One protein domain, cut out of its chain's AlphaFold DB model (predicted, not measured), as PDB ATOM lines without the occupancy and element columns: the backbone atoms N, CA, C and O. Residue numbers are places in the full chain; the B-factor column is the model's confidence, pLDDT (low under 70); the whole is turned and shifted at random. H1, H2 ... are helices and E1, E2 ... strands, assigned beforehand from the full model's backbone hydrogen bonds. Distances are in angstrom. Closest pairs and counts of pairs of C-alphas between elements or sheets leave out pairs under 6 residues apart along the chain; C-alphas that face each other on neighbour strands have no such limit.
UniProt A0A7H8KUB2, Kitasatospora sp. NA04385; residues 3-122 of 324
ATOM      1  N   LEU A   3      19.855  38.412 -38.902       84.88
ATOM      2  CA  LEU A   3      19.751  37.122 -38.238       84.88
ATOM      3  C   LEU A   3      18.290  36.826 -37.967       84.88
ATOM      4  O   LEU A   3      17.571  37.683 -37.481       84.88
ATOM      5  N   ARG A   4      17.856  35.599 -38.211       85.44
ATOM      6  CA  ARG A   4      16.554  35.119 -37.777       85.44
ATOM      7  C   ARG A   4      16.756  34.031 -36.732       85.44
ATOM      8  O   ARG A   4      17.346  33.000 -37.071       85.44
ATOM      9  N   PRO A   5      16.305  34.226 -35.484       77.94
ATOM     10  CA  PRO A   5      16.309  33.143 -34.521       77.94
ATOM     11  C   PRO A   5      15.359  32.048 -34.993       77.94
ATOM     12  O   PRO A   5      14.204  32.290 -35.338       77.94
ATOM     13  N   GLU A   6      15.864  30.825 -35.047       74.81
ATOM     14  CA  GLU A   6      15.058  29.657 -35.356       74.81
ATOM     15  C   GLU A   6      14.546  29.034 -34.046       74.81
ATOM     16  O   GLU A   6      15.250  29.046 -33.031       74.81
ATOM     17  N   PRO A   7      13.361  28.392 -34.048       57.28
ATOM     18  CA  PRO A   7      12.804  27.706 -32.876       57.28
ATOM     19  C   PRO A   7      13.760  26.693 -32.213       57.28
ATOM     20  O   PRO A   7      13.622  26.346 -31.043       57.28
ATOM     21  N   GLY A   8      14.757  26.200 -32.949       60.44
ATOM     22  CA  GLY A   8      15.792  25.306 -32.430       60.44
ATOM     23  C   GLY A   8      16.850  25.964 -31.538       60.44
ATOM     24  O   GLY A   8      17.720  25.253 -31.045       60.44
ATOM     25  N   GLY A   9      16.810  27.288 -31.360       67.06
ATOM     26  CA  GLY A   9      17.880  28.073 -30.735       67.06
ATOM     27  C   GLY A   9      19.057  28.363 -31.673       67.06
ATOM     28  O   GLY A   9      20.023  28.997 -31.269       67.06
ATOM     29  N   GLU A  10      18.996  27.908 -32.924       79.56
ATOM     30  CA  GLU A  10      19.974  28.238 -33.962       79.56
ATOM     31  C   GLU A  10      19.674  29.633 -34.538       79.56
ATOM     32  O   GLU A  10      18.534  30.091 -34.503       79.56
ATOM     33  N   LEU A  11      20.683  30.315 -35.079       81.75
ATOM     34  CA  LEU A  11      20.509  31.610 -35.741       81.75
ATOM     35  C   LEU A  11      20.724  31.443 -37.245       81.75
ATOM     36  O   LEU A  11      21.802  31.042 -37.684       81.75
ATOM     37  N   LEU A  12      19.709  31.757 -38.041       86.06
ATOM     38  CA  LEU A  12      19.808  31.747 -39.494       86.06
ATOM     39  C   LEU A  12      20.273  33.118 -39.988       86.06
ATOM     40  O   LEU A  12      19.601  34.120 -39.764       86.06
ATOM     41  N   VAL A  13      21.402  33.180 -40.685       85.25
ATOM     42  CA  VAL A  13      21.879  34.418 -41.308       85.25
ATOM     43  C   VAL A  13      21.116  34.644 -42.603       85.25
ATOM     44  O   VAL A  13      21.076  33.764 -43.463       85.25
ATOM     45  N   LEU A  14      20.511  35.815 -42.748       85.38
ATOM     46  CA  LEU A  14      19.762  36.219 -43.932       85.38
ATOM     47  C   LEU A  14      20.601  37.153 -44.819       85.38
ATOM     48  O   LEU A  14      21.502  37.831 -44.314       85.38
ATOM     49  N   PRO A  15      20.300  37.227 -46.129       81.31
ATOM     50  CA  PRO A  15      20.832  38.287 -46.974       81.31
ATOM     51  C   PRO A  15      20.433  39.653 -46.404       81.31
ATOM     52  O   PRO A  15      19.292  39.835 -45.980       81.31
ATOM     53  N   VAL A  16      21.370  40.604 -46.387       79.00
ATOM     54  CA  VAL A  16      21.144  41.945 -45.817       79.00
ATOM     55  C   VAL A  16      19.997  42.654 -46.549       79.00
ATOM     56  O   VAL A  16      19.062  43.113 -45.896       79.00
ATOM     57  N   ASP A  17      19.994  42.582 -47.882       78.38
ATOM     58  CA  ASP A  17      18.998  43.224 -48.756       78.38
ATOM     59  C   ASP A  17      17.888  42.263 -49.231       78.38
ATOM     60  O   ASP A  17      17.152  42.544 -50.174       78.38
ATOM     61  N   GLY A  18      17.786  41.082 -48.614       68.25
ATOM     62  CA  GLY A  18      16.820  40.054 -48.998       68.25
ATOM     63  C   GLY A  18      15.467  40.189 -48.300       68.25
ATOM     64  O   GLY A  18      15.342  40.796 -47.232       68.25
ATOM     65  N   ASP A  19      14.456  39.532 -48.876       73.94
ATOM     66  CA  ASP A  19      13.170  39.299 -48.212       73.94
ATOM     67  C   ASP A  19      13.413  38.710 -46.798       73.94
ATOM     68  O   ASP A  19      14.177  37.749 -46.662       73.94
ATOM     69  N   PRO A  20      12.775  39.232 -45.731       68.19
ATOM     70  CA  PRO A  20      12.733  38.610 -44.398       68.19
ATOM     71  C   PRO A  20      12.426  37.096 -44.399       68.19
ATOM     72  O   PRO A  20      12.808  36.359 -43.481       68.19
ATOM     73  N   ARG A  21      11.720  36.621 -45.430       69.75
ATOM     74  CA  ARG A  21      11.340  35.220 -45.664       69.75
ATOM     75  C   ARG A  21      12.263  34.485 -46.638       69.75
ATOM     76  O   ARG A  21      12.019  33.311 -46.924       69.75
ATOM     77  N   ALA A  22      13.325  35.128 -47.120       70.88
ATOM     78  CA  ALA A  22      14.302  34.523 -48.011       70.88
ATOM     79  C   ALA A  22      14.946  33.277 -47.385       70.88
ATOM     80  O   ALA A  22      14.996  33.090 -46.162       70.88
ATOM     81  N   LYS A  23      15.472  32.408 -48.254       74.50
ATOM     82  CA  LYS A  23      16.326  31.302 -47.819       74.50
ATOM     83  C   LYS A  23      17.559  31.892 -47.129       74.50
ATOM     84  O   LYS A  23      18.208  32.776 -47.682       74.50
ATOM     85  N   GLY A  24      17.865  31.407 -45.928       78.00
ATOM     86  CA  GLY A  24      19.056  31.845 -45.206       78.00
ATOM     87  C   GLY A  24      20.339  31.456 -45.929       78.00
ATOM     88  O   GLY A  24      20.382  30.443 -46.621       78.00
ATOM     89  N   LEU A  25      21.377  32.264 -45.753       80.94
ATOM     90  CA  LEU A  25      22.710  32.053 -46.311       80.94
ATOM     91  C   LEU A  25      23.482  31.007 -45.502       80.94
ATOM     92  O   LEU A  25      24.063  30.081 -46.065       80.94
ATOM     93  N   TRP A  26      23.437  31.129 -44.172       81.88
ATOM     94  CA  TRP A  26      24.177  30.277 -43.244       81.88
ATOM     95  C   TRP A  26      23.382  30.001 -41.980       81.88
ATOM     96  O   TRP A  26      22.518  30.782 -41.588       81.88
ATOM     97  N   LEU A  27      23.720  28.906 -41.310       81.12
ATOM     98  CA  LEU A  27      23.187  28.562 -40.001       81.12
ATOM     99  C   LEU A  27      24.300  28.644 -38.953       81.12
ATOM    100  O   LEU A  27      25.323  27.967 -39.081       81.12
ATOM    101  N   LEU A  28      24.077  29.438 -37.909       81.38
ATOM    102  CA  LEU A  28      24.971  29.582 -36.766       81.38
ATOM    103  C   LEU A  28      24.406  28.804 -35.577       81.38
ATOM    104  O   LEU A  28      23.261  28.997 -35.166       81.38
ATOM    105  N   LYS A  29      25.224  27.910 -35.019       81.19
ATOM    106  CA  LYS A  29      24.841  27.061 -33.885       81.19
ATOM    107  C   LYS A  29      25.480  27.573 -32.600       81.19
ATOM    108  O   LYS A  29      26.713  27.597 -32.550       81.19
ATOM    109  N   PRO A  30      24.702  27.936 -31.568       77.25
ATOM    110  CA  PRO A  30      25.267  28.315 -30.280       77.25
ATOM    111  C   PRO A  30      26.049  27.154 -29.653       77.25
ATOM    112  O   PRO A  30      25.628  25.999 -29.725       77.25
ATOM    113  N   ARG A  31      27.195  27.458 -29.039       73.62
ATOM    114  CA  ARG A  31      28.068  26.501 -28.329       73.62
ATOM    115  C   ARG A  31      28.009  26.654 -26.809       73.62
ATOM    116  O   ARG A  31      28.417  25.740 -26.101       73.62
ATOM    117  N   SER A  32      27.534  27.792 -26.307       67.25
ATOM    118  CA  SER A  32      27.480  28.105 -24.878       67.25
ATOM    119  C   SER A  32      26.166  28.779 -24.499       67.25
ATOM    120  O   SER A  32      25.411  29.221 -25.367       67.25
ATOM    121  N   ALA A  33      25.932  28.898 -23.191       68.94
ATOM    122  CA  ALA A  33      24.904  29.781 -22.657       68.94
ATOM    123  C   ALA A  33      25.097  31.215 -23.176       68.94
ATOM    124  O   ALA A  33      26.225  31.641 -23.460       68.94
ATOM    125  N   ALA A  34      23.979  31.921 -23.322       78.00
ATOM    126  CA  ALA A  34      23.960  33.314 -23.731       78.00
ATOM    127  C   ALA A  34      24.573  34.219 -22.661       78.00
ATOM    128  O   ALA A  34      24.588  33.865 -21.484       78.00
ATOM    129  N   ALA A  35      25.044  35.393 -23.063       82.56
ATOM    130  CA  ALA A  35      25.257  36.517 -22.165       82.56
ATOM    131  C   ALA A  35      24.311  37.652 -22.561       82.56
ATOM    132  O   ALA A  35      24.084  37.866 -23.752       82.56
ATOM    133  N   HIS A  36      23.775  38.369 -21.581       83.88
ATOM    134  CA  HIS A  36      22.934  39.540 -21.808       83.88
ATOM    135  C   HIS A  36      23.631  40.783 -21.282       83.88
ATOM    136  O   HIS A  36      24.335  40.729 -20.276       83.88
ATOM    137  N   TYR A  37      23.456  41.889 -21.990       81.62
ATOM    138  CA  TYR A  37      23.920  43.183 -21.535       81.62
ATOM    139  C   TYR A  37      22.872  43.804 -20.620       81.62
ATOM    140  O   TYR A  37      21.715  43.964 -21.015       81.62
ATOM    141  N   ASP A  38      23.311  44.166 -19.428       80.50
ATOM    142  CA  ASP A  38      22.589  44.981 -18.468       80.50
ATOM    143  C   ASP A  38      23.302  46.335 -18.344       80.50
ATOM    144  O   ASP A  38      24.529  46.390 -18.277       80.50
ATOM    145  N   GLU A  39      22.555  47.438 -18.334       80.31
ATOM    146  CA  GLU A  39      23.161  48.780 -18.319       80.31
ATOM    147  C   GLU A  39      23.919  49.067 -17.015       80.31
ATOM    148  O   GLU A  39      24.920  49.781 -17.037       80.31
ATOM    149  N   ALA A  40      23.488  48.489 -15.889       80.94
ATOM    150  CA  ALA A  40      24.110  48.721 -14.588       80.94
ATOM    151  C   ALA A  40      25.339  47.831 -14.347       80.94
ATOM    152  O   ALA A  40      26.286  48.242 -13.679       80.94
ATOM    153  N   THR A  41      25.329  46.604 -14.872       81.25
ATOM    154  CA  THR A  41      26.315  45.563 -14.534       81.25
ATOM    155  C   THR A  41      27.085  45.012 -15.736       81.25
ATOM    156  O   THR A  41      27.961  44.160 -15.570       81.25
ATOM    157  N   GLY A  42      26.809  45.499 -16.946       86.38
ATOM    158  CA  GLY A  42      27.472  45.089 -18.179       86.38
ATOM    159  C   GLY A  42      27.053  43.699 -18.666       86.38
ATOM    160  O   GLY A  42      25.921  43.259 -18.484       86.38
ATOM    161  N   TRP A  43      27.967  42.995 -19.342       82.38
ATOM    162  CA  TRP A  43      27.702  41.655 -19.874       82.38
ATOM    163  C   TRP A  43      27.647  40.612 -18.759       82.38
ATOM    164  O   TRP A  43      28.674  40.245 -18.187       82.38
ATOM    165  N   GLN A  44      26.457  40.079 -18.509       79.62
ATOM    166  CA  GLN A  44      26.215  39.038 -17.521       79.62
ATOM    167  C   GLN A  44      25.945  37.696 -18.213       79.62
ATOM    168  O   GLN A  44      25.184  37.645 -19.186       79.62
ATOM    169  N   PRO A  45      26.533  36.580 -17.744       75.94
ATOM    170  CA  PRO A  45      26.141  35.264 -18.226       75.94
ATOM    171  C   PRO A  45      24.664  35.039 -17.901       75.94
ATOM    172  O   PRO A  45      24.220  35.299 -16.782       75.94
ATOM    173  N   HIS A  46      23.901  34.537 -18.869       66.19
ATOM    174  CA  HIS A  46      22.500  34.199 -18.674       66.19
ATOM    175  C   HIS A  46      22.412  33.074 -17.640       66.19
ATOM    176  O   HIS A  46      22.676  31.903 -17.937       66.19
ATOM    177  N   ARG A  47      22.086  33.431 -16.395       57.38
ATOM    178  CA  ARG A  47      21.747  32.459 -15.357       57.38
ATOM    179  C   ARG A  47      20.436  31.814 -15.785       57.38
ATOM    180  O   ARG A  47      19.523  32.502 -16.226       57.38
ATOM    181  N   SER A  48      20.363  30.486 -15.745       46.62
ATOM    182  CA  SER A  48      19.187  29.744 -16.194       46.62
ATOM    183  C   SER A  48      17.970  30.123 -15.349       46.62
ATOM    184  O   SER A  48      17.737  29.539 -14.292       46.62
ATOM    185  N   HIS A  49      17.190  31.096 -15.805       46.25
ATOM    186  CA  HIS A  49      15.983  31.518 -15.120       46.25
ATOM    187  C   HIS A  49      14.844  30.559 -15.462       46.25
ATOM    188  O   HIS A  49      14.080  30.755 -16.407       46.25
ATOM    189  N   ALA A  50      14.714  29.498 -14.669       45.56
ATOM    190  CA  ALA A  50      13.446  28.781 -14.576       45.56
ATOM    191  C   ALA A  50      12.305  29.737 -14.151       45.56
ATOM    192  O   ALA A  50      11.169  29.565 -14.583       45.56
ATOM    193  N   GLU A  51      12.629  30.785 -13.385       39.19
ATOM    194  CA  GLU A  51      11.681  31.769 -12.842       39.19
ATOM    195  C   GLU A  51      11.231  32.837 -13.863       39.19
ATOM    196  O   GLU A  51      10.031  33.076 -13.984       39.19
ATOM    197  N   GLU A  52      12.120  33.413 -14.688       46.72
ATOM    198  CA  GLU A  52      11.698  34.331 -15.776       46.72
ATOM    199  C   GLU A  52      10.848  33.613 -16.826       46.72
ATOM    200  O   GLU A  52       9.873  34.183 -17.316       46.72
ATOM    201  N   ARG A  53      11.165  32.346 -17.138       50.50
ATOM    202  CA  ARG A  53      10.361  31.526 -18.061       50.50
ATOM    203  C   ARG A  53       8.939  31.299 -17.551       50.50
ATOM    204  O   ARG A  53       8.032  31.168 -18.368       50.50
ATOM    205  N   ALA A  54       8.737  31.254 -16.233       48.44
ATOM    206  CA  ALA A  54       7.405  31.167 -15.643       48.44
ATOM    207  C   ALA A  54       6.647  32.500 -15.768       48.44
ATOM    208  O   ALA A  54       5.466  32.491 -16.109       48.44
ATOM    209  N   ALA A  55       7.332  33.634 -15.574       47.59
ATOM    210  CA  ALA A  55       6.738  34.972 -15.659       47.59
ATOM    211  C   ALA A  55       6.386  35.412 -17.096       47.59
ATOM    212  O   ALA A  55       5.441  36.172 -17.290       47.59
ATOM    213  N   THR A  56       7.102  34.915 -18.112       53.91
ATOM    214  CA  THR A  56       6.813  35.172 -19.542       53.91
ATOM    215  C   THR A  56       6.034  34.050 -20.226       53.91
ATOM    216  O   THR A  56       5.860  34.071 -21.449       53.91
ATOM    217  N   ARG A  57       5.530  33.062 -19.473       61.09
ATOM    218  CA  ARG A  57       4.752  31.977 -20.066       61.09
ATOM    219  C   ARG A  57       3.408  32.527 -20.555       61.09
ATOM    220  O   ARG A  57       2.639  33.043 -19.745       61.09
ATOM    221  N   PRO A  58       3.089  32.420 -21.854       61.38
ATOM    222  CA  PRO A  58       1.816  32.911 -22.357       61.38
ATOM    223  C   PRO A  58       0.669  32.132 -21.712       61.38
ATOM    224  O   PRO A  58       0.650  30.900 -21.730       61.38
ATOM    225  N   THR A  59      -0.297  32.861 -21.161       66.31
ATOM    226  CA  THR A  59      -1.482  32.294 -20.500       66.31
ATOM    227  C   THR A  59      -2.613  32.009 -21.487       66.31
ATOM    228  O   THR A  59      -3.530  31.251 -21.177       66.31
ATOM    229  N   ALA A  60      -2.526  32.562 -22.702       67.31
ATOM    230  CA  ALA A  60      -3.473  32.341 -23.788       67.31
ATOM    231  C   ALA A  60      -2.767  31.935 -25.099       67.31
ATOM    232  O   ALA A  60      -1.677  32.437 -25.393       67.31
ATOM    233  N   PRO A  61      -3.399  31.101 -25.952       67.94
ATOM    234  CA  PRO A  61      -2.845  30.707 -27.249       67.94
ATOM    235  C   PRO A  61      -2.436  31.889 -28.141       67.94
ATOM    236  O   PRO A  61      -1.355  31.871 -28.724       67.94
ATOM    237  N   ALA A  62      -3.258  32.943 -28.210       68.56
ATOM    238  CA  ALA A  62      -2.977  34.130 -29.024       68.56
ATOM    239  C   ALA A  62      -1.702  34.869 -28.577       68.56
ATOM    240  O   ALA A  62      -0.908  35.307 -29.406       68.56
ATOM    241  N   GLN A  63      -1.454  34.939 -27.266       71.62
ATOM    242  CA  GLN A  63      -0.217  35.512 -26.732       71.62
ATOM    243  C   GLN A  63       0.995  34.658 -27.115       71.62
ATOM    244  O   GLN A  63       2.042  35.202 -27.449       71.62
ATOM    245  N   ALA A  64       0.851  33.330 -27.127       67.56
ATOM    246  CA  ALA A  64       1.914  32.437 -27.571       67.56
ATOM    247  C   ALA A  64       2.204  32.561 -29.073       67.56
ATOM    248  O   ALA A  64       3.364  32.479 -29.463       67.56
ATOM    249  N   ALA A  65       1.177  32.773 -29.907       67.00
ATOM    250  CA  ALA A  65       1.353  33.045 -31.335       67.00
ATOM    251  C   ALA A  65       2.104  34.352 -31.571       67.00
ATOM    252  O   ALA A  65       3.120  34.343 -32.258       67.00
ATOM    253  N   ALA A  66       1.667  35.438 -30.932       69.75
ATOM    254  CA  ALA A  66       2.341  36.728 -31.025       69.75
ATOM    255  C   ALA A  66       3.788  36.655 -30.513       69.75
ATOM    256  O   ALA A  66       4.692  37.225 -31.121       69.75
ATOM    257  N   LEU A  67       4.027  35.932 -29.414       69.75
ATOM    258  CA  LEU A  67       5.370  35.721 -28.881       69.75
ATOM    259  C   LEU A  67       6.228  34.890 -29.842       69.75
ATOM    260  O   LEU A  67       7.377  35.247 -30.075       69.75
ATOM    261  N   LEU A  68       5.677  33.827 -30.439       71.31
ATOM    262  CA  LEU A  68       6.386  33.020 -31.429       71.31
ATOM    263  C   LEU A  68       6.737  33.847 -32.671       71.31
ATOM    264  O   LEU A  68       7.885  33.812 -33.105       71.31
ATOM    265  N   ASP A  69       5.785  34.601 -33.218       72.56
ATOM    266  CA  ASP A  69       6.004  35.427 -34.407       72.56
ATOM    267  C   ASP A  69       7.093  36.485 -34.154       72.56
ATOM    268  O   ASP A  69       7.964  36.666 -35.002       72.56
ATOM    269  N   ARG A  70       7.138  37.082 -32.952       71.06
ATOM    270  CA  ARG A  70       8.248  37.955 -32.528       71.06
ATOM    271  C   ARG A  70       9.562  37.193 -32.387       71.06
ATOM    272  O   ARG A  70      10.588  37.656 -32.860       71.06
ATOM    273  N   THR A  71       9.571  36.001 -31.779       69.44
ATOM    274  CA  THR A  71      10.822  35.232 -31.593       69.44
ATOM    275  C   THR A  71      11.510  34.861 -32.905       69.44
ATOM    276  O   THR A  71      12.722  34.672 -32.907       69.44
ATOM    277  N   VAL A  72      10.759  34.760 -34.006       70.88
ATOM    278  CA  VAL A  72      11.283  34.432 -35.341       70.88
ATOM    279  C   VAL A  72      11.409  35.658 -36.246       70.88
ATOM    280  O   VAL A  72      11.648  35.513 -37.447       70.88
ATOM    281  N   GLU A  73      11.236  36.863 -35.706       78.56
ATOM    282  CA  GLU A  73      11.434  38.097 -36.452       78.56
ATOM    283  C   GLU A  73      12.932  38.301 -36.740       78.56
ATOM    284  O   GLU A  73      13.769  38.088 -35.854       78.56
ATOM    285  N   PRO A  74      13.316  38.674 -37.975       83.94
ATOM    286  CA  PRO A  74      14.701  38.992 -38.269       83.94
ATOM    287  C   PRO A  74      15.191  40.203 -37.475       83.94
ATOM    288  O   PRO A  74      14.583  41.267 -37.515       83.94
ATOM    289  N   VAL A  75      16.340  40.051 -36.832       85.75
ATOM    290  CA  VAL A  75      17.033  41.082 -36.064       85.75
ATOM    291  C   VAL A  75      18.382  41.400 -36.683       85.75
ATOM    292  O   VAL A  75      19.024  40.553 -37.311       85.75
ATOM    293  N   ASP A  76      18.844  42.621 -36.465       87.31
ATOM    294  CA  ASP A  76      20.211  42.983 -36.800       87.31
ATOM    295  C   ASP A  76      21.186  42.400 -35.778       87.31
ATOM    296  O   ASP A  76      20.952  42.392 -34.565       87.31
ATOM    297  N   GLY A  77      22.306  41.899 -36.290       87.06
ATOM    298  CA  GLY A  77      23.383  41.367 -35.479       87.06
ATOM    299  C   GLY A  77      24.763  41.638 -36.059       87.06
ATOM    300  O   GLY A  77      24.945  41.927 -37.248       87.06
ATOM    301  N   LEU A  78      25.751  41.517 -35.185       87.94
ATOM    302  CA  LEU A  78      27.170  41.697 -35.444       87.94
ATOM    303  C   LEU A  78      27.895  40.384 -35.157       87.94
ATOM    304  O   LEU A  78      27.675  39.763 -34.118       87.94
ATOM    305  N   LEU A  79      28.736  39.946 -36.095       85.44
ATOM    306  CA  LEU A  79      29.610  38.788 -35.914       85.44
ATOM    307  C   LEU A  79      30.987  39.310 -35.537       85.44
ATOM    308  O   LEU A  79      31.653  39.945 -36.350       85.44
ATOM    309  N   TYR A  80      31.414  39.027 -34.320       83.50
ATOM    310  CA  TYR A  80      32.733  39.363 -33.823       83.50
ATOM    311  C   TYR A  80      33.610  38.111 -33.826       83.50
ATOM    312  O   TYR A  80      33.307  37.140 -33.138       83.50
ATOM    313  N   GLN A  81      34.684  38.108 -34.616       76.50
ATOM    314  CA  GLN A  81      35.566  36.939 -34.749       76.50
ATOM    315  C   GLN A  81      36.621  36.835 -33.638       76.50
ATOM    316  O   GLN A  81      37.201  35.770 -33.469       76.50
ATOM    317  N   GLY A  82      36.808  37.886 -32.832       70.19
ATOM    318  CA  GLY A  82      37.801  37.902 -31.758       70.19
ATOM    319  C   GLY A  82      39.253  37.977 -32.246       70.19
ATOM    320  O   GLY A  82      39.522  37.850 -33.440       70.19
ATOM    321  N   PRO A  83      40.201  38.207 -31.319       70.75
ATOM    322  CA  PRO A  83      41.632  38.260 -31.624       70.75
ATOM    323  C   PRO A  83      42.228  36.883 -31.963       70.75
ATOM    324  O   PRO A  83      43.224  36.813 -32.674       70.75
ATOM    325  N   ASP A  84      41.593  35.792 -31.523       65.31
ATOM    326  CA  ASP A  84      42.052  34.406 -31.726       65.31
ATOM    327  C   ASP A  84      41.798  33.873 -33.154       65.31
ATOM    328  O   ASP A  84      41.883  32.669 -33.405       65.31
ATOM    329  N   GLY A  85      41.424  34.746 -34.097       57.12
ATOM    330  CA  GLY A  85      40.856  34.346 -35.381       57.12
ATOM    331  C   GLY A  85      39.503  33.648 -35.199       57.12
ATOM    332  O   GLY A  85      39.075  33.363 -34.084       57.12
ATOM    333  N   GLY A  86      38.800  33.360 -36.295       62.28
ATOM    334  CA  GLY A  86      37.416  32.851 -36.304       62.28
ATOM    335  C   GLY A  86      37.117  31.544 -35.538       62.28
ATOM    336  O   GLY A  86      36.007  31.040 -35.661       62.28
ATOM    337  N   LEU A  87      38.044  31.019 -34.730       63.59
ATOM    338  CA  LEU A  87      37.925  29.847 -33.858       63.59
ATOM    339  C   LEU A  87      36.766  29.954 -32.852       63.59
ATOM    340  O   LEU A  87      36.184  28.945 -32.446       63.59
ATOM    341  N   ARG A  88      36.435  31.174 -32.402       68.69
ATOM    342  CA  ARG A  88      35.389  31.421 -31.388       68.69
ATOM    343  C   ARG A  88      34.545  32.652 -31.727       68.69
ATOM    344  O   ARG A  88      34.553  33.618 -30.961       68.69
ATOM    345  N   PRO A  89      33.785  32.633 -32.835       79.12
ATOM    346  CA  PRO A  89      32.980  33.780 -33.202       79.12
ATOM    347  C   PRO A  89      31.899  34.026 -32.147       79.12
ATOM    348  O   PRO A  89      31.241  33.097 -31.663       79.12
ATOM    349  N   VAL A  90      31.696  35.292 -31.814       85.00
ATOM    350  CA  VAL A  90      30.610  35.767 -30.963       85.00
ATOM    351  C   VAL A  90      29.624  36.516 -31.840       85.00
ATOM    352  O   VAL A  90      29.990  37.438 -32.559       85.00
ATOM    353  N   VAL A  91      28.359  36.129 -31.777       87.88
ATOM    354  CA  VAL A  91      27.273  36.880 -32.400       87.88
ATOM    355  C   VAL A  91      26.625  37.746 -31.343       87.88
ATOM    356  O   VAL A  91      26.165  37.221 -30.332       87.88
ATOM    357  N   VAL A  92      26.564  39.050 -31.593       88.12
ATOM    358  CA  VAL A  92      25.861  40.018 -30.754       88.12
ATOM    359  C   VAL A  92      24.638  40.518 -31.507       88.12
ATOM    360  O   VAL A  92      24.756  40.964 -32.643       88.12
ATOM    361  N   PHE A  93      23.462  40.438 -30.901       88.50
ATOM    362  CA  PHE A  93      22.212  40.905 -31.495       88.50
ATOM    363  C   PHE A  93      21.259  41.389 -30.411       88.50
ATOM    364  O   PHE A  93      21.391  41.026 -29.242       88.50
ATOM    365  N   ARG A  94      20.282  42.210 -30.788       85.50
ATOM    366  CA  ARG A  94      19.228  42.624 -29.864       85.50
ATOM    367  C   ARG A  94      18.123  41.573 -29.857       85.50
ATOM    368  O   ARG A  94      17.631  41.205 -30.920       85.50
ATOM    369  N   SER A  95      17.746  41.072 -28.680       76.31
ATOM    370  CA  SER A  95      16.668  40.084 -28.572       76.31
ATOM    371  C   SER A  95      15.373  40.638 -29.195       76.31
ATOM    372  O   SER A  95      14.970  41.754 -28.852       76.31
ATOM    373  N   PRO A  96      14.675  39.886 -30.065       73.00
ATOM    374  CA  PRO A  96      13.375  40.313 -30.581       73.00
ATOM    375  C   PRO A  96      12.253  40.168 -29.541       73.00
ATOM    376  O   PRO A  96      11.122  40.588 -29.769       73.00
ATOM    377  N   VAL A  97      12.554  39.585 -28.378       69.12
ATOM    378  CA  VAL A  97      11.615  39.413 -27.266       69.12
ATOM    379  C   VAL A  97      11.950  40.408 -26.150       69.12
ATOM    380  O   VAL A  97      13.140  40.562 -25.843       69.12
ATOM    381  N   PRO A  98      10.944  41.047 -25.515       62.22
ATOM    382  CA  PRO A  98      11.137  41.855 -24.313       62.22
ATOM    383  C   PRO A  98      11.984  41.121 -23.257       62.22
ATOM    384  O   PRO A  98      11.798  39.918 -23.081       62.22
ATOM    385  N   PRO A  99      12.916  41.805 -22.571       68.88
ATOM    386  CA  PRO A  99      13.134  43.257 -22.561       68.88
ATOM    387  C   PRO A  99      13.961  43.807 -23.744       68.88
ATOM    388  O   PRO A  99      14.446  44.929 -23.685       68.88
ATOM    389  N   HIS A 100      14.134  43.053 -24.836       77.00
ATOM    390  CA  HIS A 100      14.954  43.448 -25.986       77.00
ATOM    391  C   HIS A 100      16.409  43.753 -25.609       77.00
ATOM    392  O   HIS A 100      17.032  44.664 -26.163       77.00
ATOM    393  N   ALA A 101      16.944  42.986 -24.659       81.81
ATOM    394  CA  ALA A 101      18.324  43.102 -24.215       81.81
ATOM    395  C   ALA A 101      19.300  42.712 -25.334       81.81
ATOM    396  O   ALA A 101      19.039  41.803 -26.138       81.81
ATOM    397  N   TRP A 102      20.456  43.376 -25.360       86.56
ATOM    398  CA  TRP A 102      21.570  42.922 -26.184       86.56
ATOM    399  C   TRP A 102      22.032  41.557 -25.689       86.56
ATOM    400  O   TRP A 102      22.212  41.338 -24.495       86.56
ATOM    401  N   THR A 103      22.183  40.624 -26.617       85.44
ATOM    402  CA  THR A 103      22.493  39.224 -26.350       85.44
ATOM    403  C   THR A 103      23.727  38.830 -27.142       85.44
ATOM    404  O   THR A 103      23.801  39.087 -28.342       85.44
ATOM    405  N   ALA A 104      24.685  38.194 -26.475       87.00
ATOM    406  CA  ALA A 104      25.906  37.673 -27.065       87.00
ATOM    407  C   ALA A 104      25.934  36.142 -26.961       87.00
ATOM    408  O   ALA A 104      25.778  35.575 -25.878       87.00
ATOM    409  N   LEU A 105      26.149  35.463 -28.089       86.31
ATOM    410  CA  LEU A 105      26.244  34.005 -28.182       86.31
ATOM    411  C   LEU A 105      27.577  33.601 -28.800       86.31
ATOM    412  O   LEU A 105      27.924  34.073 -29.880       86.31
ATOM    413  N   ARG A 106      28.287  32.650 -28.184       83.00
ATOM    414  CA  ARG A 106      29.380  31.957 -28.880       83.00
ATOM    415  C   ARG A 106      28.780  30.986 -29.881       83.00
ATOM    416  O   ARG A 106      27.965  30.143 -29.497       83.00
ATOM    417  N   VAL A 107      29.196  31.073 -31.136       80.31
ATOM    418  CA  VAL A 107      28.728  30.185 -32.202       80.31
ATOM    419  C   VAL A 107      29.823  29.218 -32.628       80.31
ATOM    420  O   VAL A 107      31.002  29.424 -32.355       80.31
ATOM    421  N   ALA A 108      29.435  28.106 -33.247       72.75
ATOM    422  CA  ALA A 108      30.391  27.192 -33.849       72.75
ATOM    423  C   ALA A 108      31.194  27.895 -34.959       72.75
ATOM    424  O   ALA A 108      30.638  28.656 -35.746       72.75
ATOM    425  N   GLU A 109      32.482  27.572 -35.024       60.69
ATOM    426  CA  GLU A 109      33.505  28.117 -35.930       60.69
ATOM    427  C   GLU A 109      33.144  28.061 -37.426       60.69
ATOM    428  O   GLU A 109      33.561  28.911 -38.203       60.69
ATOM    429  N   HIS A 110      32.318  27.095 -37.839       61.09
ATOM    430  CA  HIS A 110      31.985  26.884 -39.244       61.09
ATOM    431  C   HIS A 110      30.523  27.238 -39.525       61.09
ATOM    432  O   HIS A 110      29.602  26.556 -39.064       61.09
ATOM    433  N   ALA A 111      30.321  28.276 -40.340       56.62
ATOM    434  CA  ALA A 111      29.043  28.580 -40.966       56.62
ATOM    435  C   ALA A 111      28.658  27.419 -41.895       56.62
ATOM    436  O   ALA A 111      29.205  27.249 -42.982       56.62
ATOM    437  N   THR A 112      27.732  26.569 -41.455       55.22
ATOM    438  CA  THR A 112      27.235  25.486 -42.307       55.22
ATOM    439  C   THR A 112      26.151  26.023 -43.232       55.22
ATOM    440  O   THR A 112      25.269  26.757 -42.775       55.22
ATOM    441  N   GLY A 113      26.181  25.632 -44.510       48.38
ATOM    442  CA  GLY A 113      25.076  25.915 -45.429       48.38
ATOM    443  C   GLY A 113      23.746  25.397 -44.861       48.38
ATOM    444  O   GLY A 113      23.749  24.403 -44.120       48.38
ATOM    445  N   PRO A 114      22.612  26.048 -45.173       49.19
ATOM    446  CA  PRO A 114      21.298  25.678 -44.657       49.19
ATOM    447  C   PRO A 114      20.958  24.257 -45.117       49.19
ATOM    448  O   PRO A 114      20.518  24.019 -46.242       49.19
ATOM    449  N   ARG A 115      21.198  23.260 -44.263       47.06
ATOM    450  CA  ARG A 115      20.820  21.882 -44.576       47.06
ATOM    451  C   ARG A 115      19.295  21.795 -44.551       47.06
ATOM    452  O   ARG A 115      18.669  22.210 -43.581       47.06
ATOM    453  N   LEU A 116      18.704  21.169 -45.569       42.66
ATOM    454  CA  LEU A 116      17.340  20.628 -45.518       42.66
ATOM    455  C   LEU A 116      17.288  19.557 -44.415       42.66
ATOM    456  O   LEU A 116      17.443  18.371 -44.700       42.66
ATOM    457  N   ARG A 117      17.169  19.926 -43.130       43.38
ATOM    458  CA  ARG A 117      17.158  18.925 -42.055       43.38
ATOM    459  C   ARG A 117      16.330  19.280 -40.822       43.38
ATOM    460  O   ARG A 117      16.451  20.344 -40.236       43.38
ATOM    461  N   ARG A 118      15.544  18.263 -40.441       41.03
ATOM    462  CA  ARG A 118      15.155  17.789 -39.099       41.03
ATOM    463  C   ARG A 118      15.300  18.834 -37.980       41.03
ATOM    464  O   ARG A 118      16.383  19.000 -37.433       41.03
ATOM    465  N   LYS A 119      14.162  19.456 -37.640       44.59
ATOM    466  CA  LYS A 119      13.935  20.380 -36.515       44.59
ATOM    467  C   LYS A 119      14.856  20.102 -35.327       44.59
ATOM    468  O   LYS A 119      14.674  19.102 -34.629       44.59
ATOM    469  N   ALA A 120      15.807  21.005 -35.105       37.59
ATOM    470  CA  ALA A 120      16.504  21.119 -33.837       37.59
ATOM    471  C   ALA A 120      15.474  21.491 -32.755       37.59
ATOM    472  O   ALA A 120      14.646  22.381 -32.951       37.59
ATOM    473  N   ARG A 121      15.469  20.735 -31.653       40.78
ATOM    474  CA  ARG A 121      14.585  20.940 -30.500       40.78
ATOM    475  C   ARG A 121      15.192  22.007 -29.596       40.78
ATOM    476  O   ARG A 121      16.068  21.697 -28.794       40.78
ATOM    477  N   GLY A 122      14.722  23.242 -29.715       43.00
ATOM    478  CA  GLY A 122      14.858  24.234 -28.654       43.00
ATOM    479  C   GLY A 122      13.688  24.060 -27.689       43.00
ATOM    480  O   GLY A 122      12.541  24.265 -28.084       43.00
TER     481      GLY A 122
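AT A GLANCE: This is residues 3 to 122 of the 324 residues of a protein of Kitasatospora sp. NA04385 (UniProt A0A7H8KUB2). A strongly twisted sheet of five strands and a small sheet of three make a partial sandwich: E1, E2 and E3 cover part of one face of E5, E4, E8, E7 and E6, with the strands crossed. Off to one side of this sandwich the chain makes an excursion through H1 and H2, which are on neither sheet; residues 49 to 55 stick out free. The printed part has 120 residues, with 51 in named elements, under half, in the order E1, E2, E3, E4, E5, H1, H2, E6, E7, E8. Both sheets, E5-E4-E8-E7-E6 and E1-E2-E3, are antiparallel, and the class is mixed, helices and strands. The whole is compact, with a radius of gyration of the C-alphas of 14.9 A and spans of 42 by 36 by 27 A.

IN THESE COORDINATES: In the larger sheet, E5 is residues 42 to 45, E4 residues 35 to 38, E8 residues 102 to 106 and 13.7 A long, E7 residues 90 to 94 and 13.3 A long, and E6 residues 75 to 80 and 16.0 A long. C-alpha 106, where E8 ends, is at (29.380, 31.957, -28.880). The smaller sheet has E1, residues 3 to 5, from C-alpha 3 at (19.751, 37.122, -38.238), E2, residues 11 to 14, and E3, residues 26 to 28. H1 is residues 50 to 55, 9.2 A long; H2 is residues 61 to 71, 15.0 A long, and begins with C-alpha 61 at (-2.845, 30.707, -27.249).

HOW THE PARTS SIT: From edge strand E5 to edge strand E6 the strands' lines turn by 88 degrees. E6, E7 and E8 form a meander, each strand the antiparallel neighbour of the one before; N 78 and O 92 are 2.8 A apart, and N 93 and O 103 are 2.9 A apart. E4 and E8 are antiparallel neighbours, with N 35 and O 104 within hydrogen-bond range at 2.9 A, and the hairpin E4 and E5 has N 36 and O 44 at 2.9 A. E1, E2 and E3 form a second meander, with N 4 and O 12 at 2.8 A and N 11 and O 28 at 2.9 A. The two sheets form a sandwich, two sheets face to face: the parts that face each other are 10.0 A centre to centre, and the strands of the one are at 81 degrees to those of the other. The closest C-alphas of E1 and E6 are those of Leu 3 and Val 75, 5.3 A apart. H1 and H2 are apart. The closest C-alphas of E1 and H2 are those of Pro 5 and Thr 71, 6.6 A apart. In H1 and H2 every O i to N i+4 pair is within hydrogen-bond range.

THE WHOLE: The two C-alphas farthest apart are those of Ala 60 and Asp 84, 46.3 A. The printed part has no cut. The link E2 to E3, of 11 residues, is long, and residues 107 to 122 hold no named element. The mean pLDDT of the printed part is 70.5; 52 residues are under 70, among them residues 46 to 62 and 109 to 122.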